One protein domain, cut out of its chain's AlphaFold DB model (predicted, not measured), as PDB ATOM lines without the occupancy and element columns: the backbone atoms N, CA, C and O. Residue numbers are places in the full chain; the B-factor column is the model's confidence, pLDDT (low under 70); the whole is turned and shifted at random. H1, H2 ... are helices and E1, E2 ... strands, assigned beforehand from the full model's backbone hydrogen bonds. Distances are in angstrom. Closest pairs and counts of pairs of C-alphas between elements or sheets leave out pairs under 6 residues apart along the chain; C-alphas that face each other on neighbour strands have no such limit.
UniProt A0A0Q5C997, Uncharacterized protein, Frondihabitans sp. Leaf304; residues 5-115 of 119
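What this domain is: This is residues 5 to 115 of the 119 residues of an uncharacterized protein of Frondihabitans sp. Leaf304 (UniProt A0A0Q5C997). A single antiparallel sheet of seven strands is folded back on itself into two leaves, E4 E3 E2 and E7 E6 E5, with E1 as the hinge, and is curled like part of a barrel. One long helix, H1, covers part of one face and runs along E6, while the E5 and E6 hairpin reaches to one end of the longest axis. The 111 printed residues hold seven named strands followed by one named helix, and the sheet's order is E4 E3 E2 E1 E7 E6 E5. The class is mixed, helices and strands; the whole is compact, with a radius of gyration of the C-alphas of 13.4 A and spans of 40 by 32 by 27 A.

How they stand to each other: E1, residues 5 to 9, is the antiparallel neighbour of E2, residues 26 to 29, with N 6 and O 27 2.8 A apart, within hydrogen-bond range. E3, residues 33 to 37, forms a hairpin with E2, with N 35 and O 28 at 2.8 A. E4, residues 46 to 49, is an edge strand beside E3, with N 48 and O 34 at 2.8 A. E1 to E4 are a meander, each strand the antiparallel neighbour of the one before. E5, residues 53 to 63, E6, residues 66 to 76, and E7, residues 80 to 85, make a second meander, with N 59 and O 71 at 2.8 A and N 83 and O 72 at 2.8 A. E6 bends by 70 degrees at residue 70. The pairing of E1 is staggered: residues 5 to 7 pair with E2 and residues 8 to 9 with E7, where N 9 and O 84 are 2.8 A apart. H1, residues 97 to 114, is on the sheet at a height of 8.5 A, over E6 and along the strands, at 9 degrees to E6 on the local plane. Its closest C-alphas to E6 are those of Glu 97 and Gly 69, 5.3 A apart. In H1 every O i to N i+4 pair is within hydrogen-bond range.

Where its parts are: E1 begins at C-alpha 5, (200.726, 146.092, 148.319). E5 is 27.9 A long, E6 27.2 A and E7 15.3 A. H1 is 25.6 A long and ends at C-alpha 114, (189.341, 152.518, 157.769).

The domain as a whole: The C-alphas farthest apart, those of Ala 42 and Gly 65, are 43.4 A apart. The printed part has no cut. The links E1 to E2 and E7 to H1 are long, with 16 and 11 residues. The mean pLDDT of the printed part is 90.0, and residues 89 to 93 are under 70.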
ATOM      1  N   TYR A   5     200.422 146.141 149.747       90.00
ATOM      2  CA  TYR A   5     200.726 146.092 148.319       90.00
ATOM      3  C   TYR A   5     200.305 144.742 147.751       90.00
ATOM      4  O   TYR A   5     200.687 143.694 148.268       90.00
ATOM      5  N   LEU A   6     199.559 144.773 146.653       91.75
ATOM      6  CA  LEU A   6     198.983 143.596 146.026       91.75
ATOM      7  C   LEU A   6     199.330 143.566 144.533       91.75
ATOM      8  O   LEU A   6     198.685 144.241 143.729       91.75
ATOM      9  N   PRO A   7     200.350 142.800 144.123       92.50
ATOM     10  CA  PRO A   7     200.616 142.573 142.711       92.50
ATOM     11  C   PRO A   7     199.511 141.710 142.094       92.50
ATOM     12  O   PRO A   7     199.059 140.739 142.704       92.50
ATOM     13  N   VAL A   8     199.094 142.031 140.870       92.25
ATOM     14  CA  VAL A   8     198.003 141.330 140.176       92.25
ATOM     15  C   VAL A   8     198.369 140.961 138.740       92.25
ATOM     16  O   VAL A   8     199.325 141.461 138.144       92.25
ATOM     17  N   ILE A   9     197.608 140.040 138.161       89.38
ATOM     18  CA  ILE A   9     197.567 139.809 136.722       89.38
ATOM     19  C   ILE A   9     196.490 140.720 136.132       89.38
ATOM     20  O   ILE A   9     195.323 140.623 136.483       89.38
ATOM     21  N   ALA A  10     196.906 141.586 135.210       83.81
ATOM     22  CA  ALA A  10     196.055 142.565 134.535       83.81
ATOM     23  C   ALA A  10     194.976 141.968 133.610       83.81
ATOM     24  O   ALA A  10     194.019 142.651 133.247       83.81
ATOM     25  N   LYS A  11     195.168 140.720 133.171       85.56
ATOM     26  CA  LYS A  11     194.225 139.991 132.316       85.56
ATOM     27  C   LYS A  11     193.373 139.045 133.147       85.56
ATOM     28  O   LYS A  11     193.915 138.249 133.926       85.56
ATOM     29  N   GLY A  12     192.066 139.103 132.939       84.62
ATOM     30  CA  GLY A  12     191.102 138.203 133.550       84.62
ATOM     31  C   GLY A  12     191.208 136.781 132.997       84.62
ATOM     32  O   GLY A  12     192.026 136.489 132.120       84.62
ATOM     33  N   ILE A  13     190.387 135.869 133.522       85.88
ATOM     34  CA  ILE A  13     190.172 134.572 132.856       85.88
ATOM     35  C   ILE A  13     189.199 134.750 131.685       85.88
ATOM     36  O   ILE A  13     189.313 134.063 130.671       85.88
ATOM     37  N   ARG A  14     188.274 135.704 131.815       87.06
ATOM     38  CA  ARG A  14     187.366 136.165 130.761       87.06
ATOM     39  C   ARG A  14     187.745 137.585 130.345       87.06
ATOM     40  O   ARG A  14     188.232 138.348 131.171       87.06
ATOM     41  N   ILE A  15     187.449 137.965 129.102       84.19
ATOM     42  CA  ILE A  15     187.688 139.336 128.608       84.19
ATOM     43  C   ILE A  15     186.910 140.367 129.437       84.19
ATOM     44  O   ILE A  15     187.427 141.435 129.721       84.19
ATOM     45  N   SER A  16     185.700 140.037 129.892       85.19
ATOM     46  CA  SER A  16     184.906 140.914 130.766       85.19
ATOM     47  C   SER A  16     185.529 141.148 132.149       85.19
ATOM     48  O   SER A  16     185.072 142.018 132.879       85.19
ATOM     49  N   GLU A  17     186.528 140.352 132.534       89.19
ATOM     50  CA  GLU A  17     187.259 140.466 133.803       89.19
ATOM     51  C   GLU A  17     188.607 141.175 133.627       89.19
ATOM     52  O   GLU A  17     189.379 141.296 134.580       89.19
ATOM     53  N   ASP A  18     188.928 141.602 132.408       90.56
ATOM     54  CA  ASP A  18     190.117 142.392 132.155       90.56
ATOM     55  C   ASP A  18     190.049 143.715 132.915       90.56
ATOM     56  O   ASP A  18     189.041 144.422 132.890       90.56
ATOM     57  N   LEU A  19     191.154 144.074 133.570       91.19
ATOM     58  CA  LEU A  19     191.245 145.383 134.198       91.19
ATOM     59  C   LEU A  19     191.269 146.482 133.121       91.19
ATOM     60  O   LEU A  19     191.832 146.257 132.042       91.19
ATOM     61  N   PRO A  20     190.689 147.663 133.407       88.88
ATOM     62  CA  PRO A  20     190.591 148.745 132.433       88.88
ATOM     63  C   PRO A  20     191.974 149.228 131.989       88.88
ATOM     64  O   PRO A  20     192.928 149.204 132.766       88.88
ATOM     65  N   GLU A  21     192.080 149.691 130.745       90.62
ATOM     66  CA  GLU A  21     193.292 150.341 130.248       90.62
ATOM     67  C   GLU A  21     193.436 151.762 130.829       90.62
ATOM     68  O   GLU A  21     192.439 152.484 130.893       90.62
ATOM     69  N   PRO A  22     194.651 152.206 131.211       93.00
ATOM     70  CA  PRO A  22     195.893 151.432 131.268       93.00
ATOM     71  C   PRO A  22     195.875 150.415 132.415       93.00
ATOM     72  O   PRO A  22     195.603 150.772 133.566       93.00
ATOM     73  N   ARG A  23     196.209 149.154 132.105       92.06
ATOM     74  CA  ARG A  23     195.978 148.040 133.041       92.06
ATOM     75  C   ARG A  23     196.798 148.141 134.329       92.06
ATOM     76  O   ARG A  23     198.032 148.061 134.265       92.06
ATOM     77  N   PRO A  24     196.142 148.194 135.501       93.94
ATOM     78  CA  PRO A  24     196.809 148.061 136.782       93.94
ATOM     79  C   PRO A  24     197.541 146.723 136.914       93.94
ATOM     80  O   PRO A  24     196.990 145.656 136.645       93.94
ATOM     81  N   LEU A  25     198.785 146.780 137.379       93.19
ATOM     82  CA  LEU A  25     199.626 145.611 137.667       93.19
ATOM     83  C   LEU A  25     199.931 145.478 139.161       93.19
ATOM     84  O   LEU A  25     200.258 144.388 139.635       93.19
ATOM     85  N   ILE A  26     199.832 146.582 139.899       93.88
ATOM     86  CA  ILE A  26     200.048 146.651 141.341       93.88
ATOM     87  C   ILE A  26     198.897 147.444 141.936       93.88
ATOM     88  O   ILE A  26     198.521 148.482 141.403       93.88
ATOM     89  N   TRP A  27     198.366 146.963 143.048       95.00
ATOM     90  CA  TRP A  27     197.392 147.679 143.848       95.00
ATOM     91  C   TRP A  27     198.018 148.081 145.174       95.00
ATOM     92  O   TRP A  27     198.673 147.267 145.824       95.00
ATOM     93  N   THR A  28     197.827 149.327 145.579       95.00
ATOM     94  CA  THR A  28     198.146 149.784 146.932       95.00
ATOM     95  C   THR A  28     196.860 150.006 147.694       95.00
ATOM     96  O   THR A  28     195.901 150.538 147.137       95.00
ATOM     97  N   ILE A  29     196.848 149.627 148.966       94.69
ATOM     98  CA  ILE A  29     195.697 149.816 149.842       94.69
ATOM     99  C   ILE A  29     196.079 150.728 151.001       94.69
ATOM    100  O   ILE A  29     197.111 150.533 151.652       94.69
ATOM    101  N   ASP A  30     195.244 151.729 151.253       93.50
ATOM    102  CA  ASP A  30     195.383 152.660 152.364       93.50
ATOM    103  C   ASP A  30     194.025 153.097 152.929       93.50
ATOM    104  O   ASP A  30     192.997 152.480 152.656       93.50
ATOM    105  N   ARG A  31     194.033 154.147 153.758       92.69
ATOM    106  CA  ARG A  31     192.834 154.691 154.406       92.69
ATOM    107  C   ARG A  31     191.791 155.208 153.417       92.69
ATOM    108  O   ARG A  31     190.619 155.213 153.756       92.69
ATOM    109  N   ALA A  32     192.201 155.658 152.232       92.12
ATOM    110  CA  ALA A  32     191.270 156.174 151.233       92.12
ATOM    111  C   ALA A  32     190.620 155.044 150.425       92.12
ATOM    112  O   ALA A  32     189.501 155.204 149.944       92.12
ATOM    113  N   GLY A  33     191.304 153.906 150.276       94.81
ATOM    114  CA  GLY A  33     190.784 152.765 149.536       94.81
ATOM    115  C   GLY A  33     191.861 151.986 148.797       94.81
ATOM    116  O   GLY A  33     192.998 151.837 149.253       94.81
ATOM    117  N   LEU A  34     191.470 151.465 147.640       96.50
ATOM    118  CA  LEU A  34     192.291 150.654 146.759       96.50
ATOM    119  C   LEU A  34     192.704 151.479 145.541       96.50
ATOM    120  O   LEU A  34     191.862 152.044 144.846       96.50
ATOM    121  N   HIS A  35     193.997 151.482 145.241       97.00
ATOM    122  CA  HIS A  35     194.576 152.259 144.147       97.00
ATOM    123  C   HIS A  35     195.351 151.332 143.214       97.00
ATOM    124  O   HIS A  35     196.350 150.738 143.615       97.00
ATOM    125  N   GLY A  36     194.882 151.183 141.981       96.69
ATOM    126  CA  GLY A  36     195.509 150.398 140.928       96.69
ATOM    127  C   GLY A  36     196.494 151.232 140.111       96.69
ATOM    128  O   GLY A  36     196.143 152.283 139.583       96.69
ATOM    129  N   TRP A  37     197.718 150.734 139.970       96.06
ATOM    130  CA  TRP A  37     198.828 151.396 139.288       96.06
ATOM    131  C   TRP A  37     199.231 150.625 138.040       96.06
ATOM    132  O   TRP A  37     199.560 149.432 138.104       96.06
ATOM    133  N   ALA A  38     199.225 151.313 136.904       94.75
ATOM    134  CA  ALA A  38     199.749 150.792 135.654       94.75
ATOM    135  C   ALA A  38     201.249 151.090 135.518       94.75
ATOM    136  O   ALA A  38     201.859 151.814 136.307       94.75
ATOM    137  N   ARG A  39     201.878 150.499 134.502       90.50
ATOM    138  CA  ARG A  39     203.287 150.773 134.199       90.50
ATOM    139  C   ARG A  39     203.445 152.228 133.741       90.50
ATOM    140  O   ARG A  39     202.690 152.683 132.892       90.50
ATOM    141  N   ASN A  40     204.488 152.896 134.236       89.06
ATOM    142  CA  ASN A  40     204.888 154.252 133.843       89.06
ATOM    143  C   ASN A  40     203.831 155.341 134.114       89.06
ATOM    144  O   ASN A  40     203.842 156.372 133.446       89.06
ATOM    145  N   THR A  41     202.934 155.145 135.084       91.62
ATOM    146  CA  THR A  41     201.981 156.183 135.497       91.62
ATOM    147  C   THR A  41     202.419 156.830 136.809       91.62
ATOM    148  O   THR A  41     202.849 156.148 137.736       91.62
ATOM    149  N   ALA A  42     202.314 158.159 136.891       92.06
ATOM    150  CA  ALA A  42     202.623 158.919 138.109       92.06
ATOM    151  C   ALA A  42     201.451 158.950 139.109       92.06
ATOM    152  O   ALA A  42     201.637 159.285 140.275       92.06
ATOM    153  N   VAL A  43     200.251 158.592 138.648       94.25
ATOM    154  CA  VAL A  43     199.016 158.526 139.435       94.25
ATOM    155  C   VAL A  43     198.360 157.148 139.271       94.25
ATOM    156  O   VAL A  43     198.638 156.466 138.270       94.25
ATOM    157  N   PRO A  44     197.503 156.718 140.217       95.81
ATOM    158  CA  PRO A  44     196.702 155.511 140.047       95.81
ATOM    159  C   PRO A  44     195.806 155.631 138.812       95.81
ATOM    160  O   PRO A  44     195.180 156.666 138.592       95.81
ATOM    161  N   THR A  45     195.715 154.568 138.016       95.69
ATOM    162  CA  THR A  45     194.782 154.495 136.879       95.69
ATOM    163  C   THR A  45     193.399 154.020 137.300       95.69
ATOM    164  O   THR A  45     192.421 154.240 136.589       95.69
ATOM    165  N   VAL A  46     193.304 153.384 138.468       95.44
ATOM    166  CA  VAL A  46     192.044 152.972 139.076       95.44
ATOM    167  C   VAL A  46     192.064 153.354 140.547       95.44
ATOM    168  O   VAL A  46     193.030 153.060 141.243       95.44
ATOM    169  N   VAL A  47     190.990 153.971 141.027       96.06
ATOM    170  CA  VAL A  47     190.779 154.247 142.449       96.06
ATOM    171  C   VAL A  47     189.414 153.699 142.833       96.06
ATOM    172  O   VAL A  47     188.442 153.883 142.100       96.06
ATOM    173  N   VAL A  48     189.353 152.995 143.956       95.69
ATOM    174  CA  VAL A  48     188.116 152.492 144.549       95.69
ATOM    175  C   VAL A  48     188.115 152.870 146.021       95.69
ATOM    176  O   VAL A  48     188.904 152.331 146.798       95.69
ATOM    177  N   ALA A  49     187.249 153.810 146.393       95.19
ATOM    178  CA  ALA A  49     187.074 154.214 147.783       95.19
ATOM    179  C   ALA A  49     186.428 153.088 148.598       95.19
ATOM    180  O   ALA A  49     185.584 152.362 148.070       95.19
ATOM    181  N   TRP A  50     186.777 152.964 149.881       94.44
ATOM    182  CA  TRP A  50     186.166 151.956 150.759       94.44
ATOM    183  C   TRP A  50     184.641 152.060 150.812       94.44
ATOM    184  O   TRP A  50     183.964 151.044 150.674       94.44
ATOM    185  N   SER A  51     184.127 153.287 150.894       93.00
ATOM    186  CA  SER A  51     182.694 153.584 150.937       93.00
ATOM    187  C   SER A  51     181.931 153.161 149.677       93.00
ATOM    188  O   SER A  51     180.724 152.966 149.732       93.00
ATOM    189  N   ALA A  52     182.617 153.013 148.538       94.56
ATOM    190  CA  ALA A  52     182.011 152.582 147.279       94.56
ATOM    191  C   ALA A  52     181.973 151.052 147.128       94.56
ATOM    192  O   ALA A  52     181.378 150.539 146.183       94.56
ATOM    193  N   ILE A  53     182.649 150.314 148.014       95.06
ATOM    194  CA  ILE A  53     182.693 148.853 147.974       95.06
ATOM    195  C   ILE A  53     181.538 148.328 148.811       95.06
ATOM    196  O   ILE A  53     181.523 148.522 150.019       95.06
ATOM    197  N   HIS A  54     180.611 147.579 148.230       94.06
ATOM    198  CA  HIS A  54     179.567 146.919 149.018       94.06
ATOM    199  C   HIS A  54     179.914 145.456 149.330       94.06
ATOM    200  O   HIS A  54     179.493 144.945 150.363       94.06
ATOM    201  N   ASP A  55     180.753 144.799 148.520       95.06
ATOM    202  CA  ASP A  55     181.176 143.414 148.766       95.06
ATOM    203  C   ASP A  55     182.618 143.133 148.304       95.06
ATOM    204  O   ASP A  55     183.094 143.656 147.292       95.06
ATOM    205  N   ILE A  56     183.315 142.272 149.050       95.38
ATOM    206  CA  ILE A  56     184.621 141.712 148.690       95.38
ATOM    207  C   ILE A  56     184.555 140.212 148.953       95.38
ATOM    208  O   ILE A  56     184.310 139.782 150.078       95.38
ATOM    209  N   ARG A  57     184.827 139.400 147.932       95.44
ATOM    210  CA  ARG A  57     184.775 137.934 148.045       95.44
ATOM    211  C   ARG A  57     185.756 137.248 147.113       95.44
ATOM    212  O   ARG A  57     186.217 137.838 146.136       95.44
ATOM    213  N   VAL A  58     186.044 135.977 147.380       95.00
ATOM    214  CA  VAL A  58     186.839 135.147 146.466       95.00
ATOM    215  C   VAL A  58     186.080 134.966 145.148       95.00
ATOM    216  O   VAL A  58     184.934 134.514 145.132       95.00
ATOM    217  N   ALA A  59     186.729 135.317 144.039       93.81
ATOM    218  CA  ALA A  59     186.255 135.015 142.698       93.81
ATOM    219  C   ALA A  59     186.475 133.526 142.420       93.81
ATOM    220  O   ALA A  59     187.592 133.017 142.555       93.81
ATOM    221  N   ASN A  60     185.406 132.840 142.023       93.00
ATOM    222  CA  ASN A  60     185.405 131.400 141.822       93.00
ATOM    223  C   ASN A  60     185.161 131.037 140.357       93.00
ATOM    224  O   ASN A  60     184.352 131.661 139.669       93.00
ATOM    225  N   LYS A  61     185.836 129.991 139.888       89.69
ATOM    226  CA  LYS A  61     185.621 129.383 138.572       89.69
ATOM    227  C   LYS A  61     185.335 127.900 138.731       89.69
ATOM    228  O   LYS A  61     185.789 127.284 139.689       89.69
ATOM    229  N   GLN A  62     184.637 127.316 137.768       89.44
ATOM    230  CA  GLN A  62     184.488 125.869 137.712       89.44
ATOM    231  C   GLN A  62     185.710 125.263 137.010       89.44
ATOM    232  O   GLN A  62     186.040 125.645 135.886       89.44
ATOM    233  N   TYR A  63     186.398 124.330 137.661       84.06
ATOM    234  CA  TYR A  63     187.517 123.585 137.093       84.06
ATOM    235  C   TYR A  63     187.338 122.099 137.399       84.06
ATOM    236  O   TYR A  63     187.284 121.698 138.556       84.06
ATOM    237  N   ARG A  64     187.203 121.275 136.349       85.56
ATOM    238  CA  ARG A  64     186.969 119.819 136.464       85.56
ATOM    239  C   ARG A  64     185.812 119.454 137.415       85.56
ATOM    240  O   ARG A  64     185.919 118.524 138.204       85.56
ATOM    241  N   GLY A  65     184.714 120.208 137.349       88.94
ATOM    242  CA  GLY A  65     183.529 119.985 138.186       88.94
ATOM    243  C   GLY A  65     183.636 120.510 139.622       88.94
ATOM    244  O   GLY A  65     182.649 120.451 140.346       88.94
ATOM    245  N   GLN A  66     184.779 121.070 140.028       88.88
ATOM    246  CA  GLN A  66     184.964 121.699 141.335       88.88
ATOM    247  C   GLN A  66     184.941 123.223 141.224       88.88
ATOM    248  O   GLN A  66     185.347 123.791 140.209       88.88
ATOM    249  N   LEU A  67     184.445 123.885 142.269       88.81
ATOM    250  CA  LEU A  67     184.522 125.332 142.399       88.81
ATOM    251  C   LEU A  67     185.898 125.690 142.967       88.81
ATOM    252  O   LEU A  67     186.245 125.213 144.043       88.81
ATOM    253  N   THR A  68     186.668 126.493 142.237       90.19
ATOM    254  CA  THR A  68     188.040 126.855 142.603       90.19
ATOM    255  C   THR A  68     188.220 128.367 142.653       90.19
ATOM    256  O   THR A  68     187.878 129.071 141.696       90.19
ATOM    257  N   GLY A  69     188.803 128.865 143.740       91.19
ATOM    258  CA  GLY A  69     189.162 130.270 143.911       91.19
ATOM    259  C   GLY A  69     190.332 130.668 143.010       91.19
ATOM    260  O   GLY A  69     191.342 129.967 142.941       91.19
ATOM    261  N   TYR A  70     190.217 131.796 142.308       91.38
ATOM    262  CA  TYR A  70     191.270 132.276 141.396       91.38
ATOM    263  C   TYR A  70     191.591 133.771 141.522       91.38
ATOM    264  O   TYR A  70     192.498 134.270 140.861       91.38
ATOM    265  N   GLY A  71     190.866 134.507 142.359       93.44
ATOM    266  CA  GLY A  71     191.116 135.927 142.572       93.44
ATOM    267  C   GLY A  71     190.255 136.505 143.681       93.44
ATOM    268  O   GLY A  71     189.475 135.794 144.312       93.44
ATOM    269  N   ILE A  72     190.389 137.807 143.902       95.38
ATOM    270  CA  ILE A  72     189.517 138.589 144.775       95.38
ATOM    271  C   ILE A  72     188.610 139.439 143.893       95.38
ATOM    272  O   ILE A  72     189.094 140.226 143.086       95.38
ATOM    273  N   SER A  73     187.303 139.276 144.039       95.25
ATOM    274  CA  SER A  73     186.319 140.153 143.412       95.25
ATOM    275  C   SER A  73     185.944 141.291 144.355       95.25
ATOM    276  O   SER A  73     185.668 141.050 145.530       95.25
ATOM    277  N   ILE A  74     185.947 142.508 143.825       95.94
ATOM    278  CA  ILE A  74     185.533 143.738 144.497       95.94
ATOM    279  C   ILE A  74     184.290 144.226 143.769       95.94
ATOM    280  O   ILE A  74     184.336 144.419 142.552       95.94
ATOM    281  N   HIS A  75     183.198 144.396 144.502       95.81
ATOM    282  CA  HIS A  75     181.918 144.823 143.954       95.81
ATOM    283  C   HIS A  75     181.632 146.247 144.415       95.81
ATOM    284  O   HIS A  75     181.592 146.527 145.617       95.81
ATOM    285  N   THR A  76     181.489 147.127 143.434       94.62
ATOM    286  CA  THR A  76     181.059 148.516 143.581       94.62
ATOM    287  C   THR A  76     179.756 148.702 142.817       94.62
ATOM    288  O   THR A  76     179.352 147.833 142.040       94.62
ATOM    289  N   ASP A  77     179.073 149.821 143.031       90.12
ATOM    290  CA  ASP A  77     177.752 150.052 142.431       90.12
ATOM    291  C   ASP A  77     177.794 150.121 140.897       90.12
ATOM    292  O   ASP A  77     176.826 149.774 140.222       90.12
ATOM    293  N   ASP A  78     178.928 150.542 140.339       89.06
ATOM    294  CA  ASP A  78     179.139 150.724 138.906       89.06
ATOM    295  C   ASP A  78     179.781 149.510 138.216       89.06
ATOM    296  O   ASP A  78     179.638 149.353 137.001       89.06
ATOM    297  N   ARG A  79     180.516 148.659 138.948       92.38
ATOM    298  CA  ARG A  79     181.270 147.548 138.349       92.38
ATOM    299  C   ARG A  79     181.720 146.480 139.343       92.38
ATOM    300  O   ARG A  79     181.837 146.685 140.546       92.38
ATOM    301  N   THR A  80     182.123 145.344 138.788       93.94
ATOM    302  CA  THR A  80     182.908 144.332 139.501       93.94
ATOM    303  C   THR A  80     184.329 144.312 138.956       93.94
ATOM    304  O   THR A  80     184.538 144.176 137.751       93.94
ATOM    305  N   LEU A  81     185.319 144.383 139.843       94.62
ATOM    306  CA  LEU A  81     186.725 144.165 139.509       94.62
ATOM    307  C   LEU A  81     187.168 142.795 140.011       94.62
ATOM    308  O   LEU A  81     186.887 142.438 141.152       94.62
ATOM    309  N   VAL A  82     187.902 142.043 139.190       94.81
ATOM    310  CA  VAL A  82     188.486 140.756 139.590       94.81
ATOM    311  C   VAL A  82     190.003 140.873 139.624       94.81
ATOM    312  O   VAL A  82     190.672 140.998 138.601       94.81
ATOM    313  N   LEU A  83     190.561 140.814 140.829       94.25
ATOM    314  CA  LEU A  83     191.992 140.884 141.077       94.25
ATOM    315  C   LEU A  83     192.576 139.475 141.149       94.25
ATOM    316  O   LEU A  83     192.439 138.770 142.149       94.25
ATOM    317  N   ARG A  84     193.275 139.066 140.093       93.19
ATOM    318  CA  ARG A  84     194.068 137.829 140.084       93.19
ATOM    319  C   ARG A  84     195.404 138.074 140.772       93.19
ATOM    320  O   ARG A  84     196.368 138.511 140.143       93.19
ATOM    321  N   CYS A  85     195.434 137.882 142.084       91.12
ATOM    322  CA  CYS A  85     196.568 138.237 142.932       91.12
ATOM    323  C   CYS A  85     197.794 137.350 142.666       91.12
ATOM    324  O   CYS A  85     197.675 136.150 142.430       91.12
ATOM    325  N   ARG A  86     198.991 137.934 142.742       88.75
ATOM    326  CA  ARG A  86     200.276 137.229 142.652       88.75
ATOM    327  C   ARG A  86     200.879 137.048 144.039       88.75
ATOM    328  O   ARG A  86     200.670 137.871 144.925       88.75
ATOM    329  N   THR A  87     201.676 135.997 144.206       77.62
ATOM    330  CA  THR A  87     202.387 135.724 145.469       77.62
ATOM    331  C   THR A  87     203.475 136.753 145.774       77.62
ATOM    332  O   THR A  87     203.766 137.005 146.938       77.62
ATOM    333  N   ALA A  88     204.075 137.346 144.739       74.50
ATOM    334  CA  ALA A  88     205.068 138.408 144.850       74.50
ATOM    335  C   ALA A  88     205.184 139.199 143.537       74.50
ATOM    336  O   ALA A  88     204.771 138.743 142.464       74.50
ATOM    337  N   LEU A  89     205.807 140.375 143.616       69.38
ATOM    338  CA  LEU A  89     206.187 141.167 142.445       69.38
ATOM    339  C   LEU A  89     207.116 140.360 141.523       69.38
ATOM    340  O   LEU A  89     208.004 139.647 141.981       69.38
ATOM    341  N   GLY A  90     206.893 140.444 140.209       64.75
ATOM    342  CA  GLY A  90     207.722 139.764 139.201       64.75
ATOM    343  C   GLY A  90     207.501 138.252 139.060       64.75
ATOM    344  O   GLY A  90     208.063 137.646 138.151       64.75
ATOM    345  N   ARG A  91     206.659 137.622 139.891       65.94
ATOM    346  CA  ARG A  91     206.287 136.207 139.727       65.94
ATOM    347  C   ARG A  91     205.123 136.052 138.754       65.94
ATOM    348  O   ARG A  91     204.203 136.869 138.744       65.94
ATOM    349  N   SER A  92     205.161 134.990 137.953       65.94
ATOM    350  CA  SER A  92     204.102 134.657 136.986       65.94
ATOM    351  C   SER A  92     202.951 133.852 137.595       65.94
ATOM    352  O   SER A  92     201.932 133.678 136.938       65.94
ATOM    353  N   PHE A  93     203.111 133.355 138.825       69.25
ATOM    354  CA  PHE A  93     202.132 132.489 139.477       69.25
ATOM    355  C   PHE A  93     201.141 133.287 140.324       69.25
ATOM    356  O   PHE A  93     201.523 134.180 141.089       69.25
ATOM    357  N   GLU A  94     199.870 132.923 140.191       78.81
ATOM    358  CA  GLU A  94     198.799 133.390 141.062       78.81
ATOM    359  C   GLU A  94     198.959 132.827 142.473       78.81
ATOM    360  O   GLU A  94     199.601 131.799 142.700       78.81
ATOM    361  N   VAL A  95     198.358 133.518 143.433       83.00
ATOM    362  CA  VAL A  95     198.135 132.963 144.765       83.00
ATOM    363  C   VAL A  95     197.167 131.777 144.686       83.00
ATOM    364  O   VAL A  95     196.220 131.782 143.901       83.00
ATOM    365  N   GLY A  96     197.399 130.753 145.503       83.69
ATOM    366  CA  GLY A  96     196.464 129.644 145.665       83.69
ATOM    367  C   GLY A  96     195.287 130.009 146.573       83.69
ATOM    368  O   GLY A  96     195.286 131.041 147.247       83.69
ATOM    369  N   GLU A  97     194.291 129.127 146.647       85.19
ATOM    370  CA  GLU A  97     193.037 129.367 147.380       85.19
ATOM    371  C   GLU A  97     193.229 129.731 148.849       85.19
ATOM    372  O   GLU A  97     192.600 130.660 149.353       85.19
ATOM    373  N   ARG A  98     194.144 129.044 149.545       87.25
ATOM    374  CA  ARG A  98     194.446 129.352 150.948       87.25
ATOM    375  C   ARG A  98     194.917 130.797 151.106       87.25
ATOM    376  O   ARG A  98     194.501 131.485 152.031       87.25
ATOM    377  N   GLN A  99     195.781 131.255 150.204       88.81
ATOM    378  CA  GLN A  99     196.296 132.620 150.229       88.81
ATOM    379  C   GLN A  99     195.215 133.637 149.844       88.81
ATOM    380  O   GLN A  99     195.200 134.718 150.420       88.81
ATOM    381  N   LEU A 100     194.277 133.294 148.952       91.62
ATOM    382  CA  LEU A 100     193.097 134.131 148.683       91.62
ATOM    383  C   LEU A 100     192.237 134.316 149.936       91.62
ATOM    384  O   LEU A 100     191.805 135.431 150.210       91.62
ATOM    385  N   GLY A 101     192.043 133.258 150.730       89.94
ATOM    386  CA  GLY A 101     191.342 133.350 152.013       89.94
ATOM    387  C   GLY A 101     192.026 134.309 152.993       89.94
ATOM    388  O   GLY A 101     191.366 135.154 153.593       89.94
ATOM    389  N   VAL A 102     193.357 134.240 153.099       91.62
ATOM    390  CA  VAL A 102     194.142 135.172 153.930       91.62
ATOM    391  C   VAL A 102     194.045 136.605 153.405       91.62
ATOM    392  O   VAL A 102     193.821 137.528 154.181       91.62
ATOM    393  N   LEU A 103     194.170 136.811 152.091       91.94
ATOM    394  CA  LEU A 103     194.037 138.137 151.481       91.94
ATOM    395  C   LEU A 103     192.659 138.741 151.737       91.94
ATOM    396  O   LEU A 103     192.568 139.919 152.071       91.94
ATOM    397  N   LEU A 104     191.601 137.937 151.626       93.50
ATOM    398  CA  LEU A 104     190.252 138.380 151.947       93.50
ATOM    399  C   LEU A 104     190.159 138.835 153.409       93.50
ATOM    400  O   LEU A 104     189.673 139.930 153.666       93.50
ATOM    401  N   GLN A 105     190.696 138.059 154.356       92.25
ATOM    402  CA  GLN A 105     190.716 138.436 155.775       92.25
ATOM    403  C   GLN A 105     191.489 139.736 156.038       92.25
ATOM    404  O   GLN A 105     191.039 140.568 156.831       92.25
ATOM    405  N   VAL A 106     192.631 139.928 155.369       91.69
ATOM    406  CA  VAL A 106     193.419 141.166 155.450       91.69
ATOM    407  C   VAL A 106     192.604 142.346 154.924       91.69
ATOM    408  O   VAL A 106     192.468 143.342 155.626       91.69
ATOM    409  N   LEU A 107     192.004 142.226 153.735       91.81
ATOM    410  CA  LEU A 107     191.192 143.290 153.138       91.81
ATOM    411  C   LEU A 107     189.961 143.627 153.984       91.81
ATOM    412  O   LEU A 107     189.676 144.801 154.197       91.81
ATOM    413  N   SER A 108     189.264 142.622 154.517       91.25
ATOM    414  CA  SER A 108     188.132 142.831 155.423       91.25
ATOM    415  C   SER A 108     188.549 143.496 156.735       91.25
ATOM    416  O   SER A 108     187.781 144.273 157.296       91.25
ATOM    417  N   SER A 109     189.747 143.209 157.246       91.19
ATOM    418  CA  SER A 109     190.253 143.859 158.462       91.19
ATOM    419  C   SER A 109     190.639 145.311 158.194       91.19
ATOM    420  O   SER A 109     190.151 146.189 158.892       91.19
ATOM    421  N   LEU A 110     191.381 145.575 157.113       90.31
ATOM    422  CA  LEU A 110     191.719 146.939 156.693       90.31
ATOM    423  C   LEU A 110     190.469 147.782 156.429       90.31
ATOM    424  O   LEU A 110     190.418 148.936 156.836       90.31
ATOM    425  N   ARG A 111     189.447 147.206 155.785       88.25
ATOM    426  CA  ARG A 111     188.179 147.901 155.569       88.25
ATOM    427  C   ARG A 111     187.529 148.299 156.893       88.25
ATOM    428  O   ARG A 111     187.159 149.451 157.038       88.25
ATOM    429  N   ARG A 112     187.421 147.381 157.860       88.00
ATOM    430  CA  ARG A 112     186.839 147.691 159.180       88.00
ATOM    431  C   ARG A 112     187.612 148.779 159.926       88.00
ATOM    432  O   ARG A 112     186.994 149.592 160.601       88.00
ATOM    433  N   ASP A 113     188.935 148.792 159.798       86.38
ATOM    434  CA  ASP A 113     189.785 149.781 160.465       86.38
ATOM    435  C   ASP A 113     189.686 151.180 159.827       86.38
ATOM    436  O   ASP A 113     189.957 152.183 160.492       86.38
ATOM    437  N   PHE A 114     189.339 151.266 158.538       84.81
ATOM    438  CA  PHE A 114     189.341 152.518 157.769       84.81
ATOM    439  C   PHE A 114     187.954 153.063 157.423       84.81
ATOM    440  O   PHE A 114     187.826 154.263 157.200       84.81
ATOM    441  N   ASP A 115     186.943 152.202 157.406       78.88
ATOM    442  CA  ASP A 115     185.538 152.503 157.133       78.88
ATOM    443  C   ASP A 115     184.675 151.824 158.212       78.88
ATOM    444  O   ASP A 115     184.027 150.800 157.958       78.88
TER     445      ASP A 115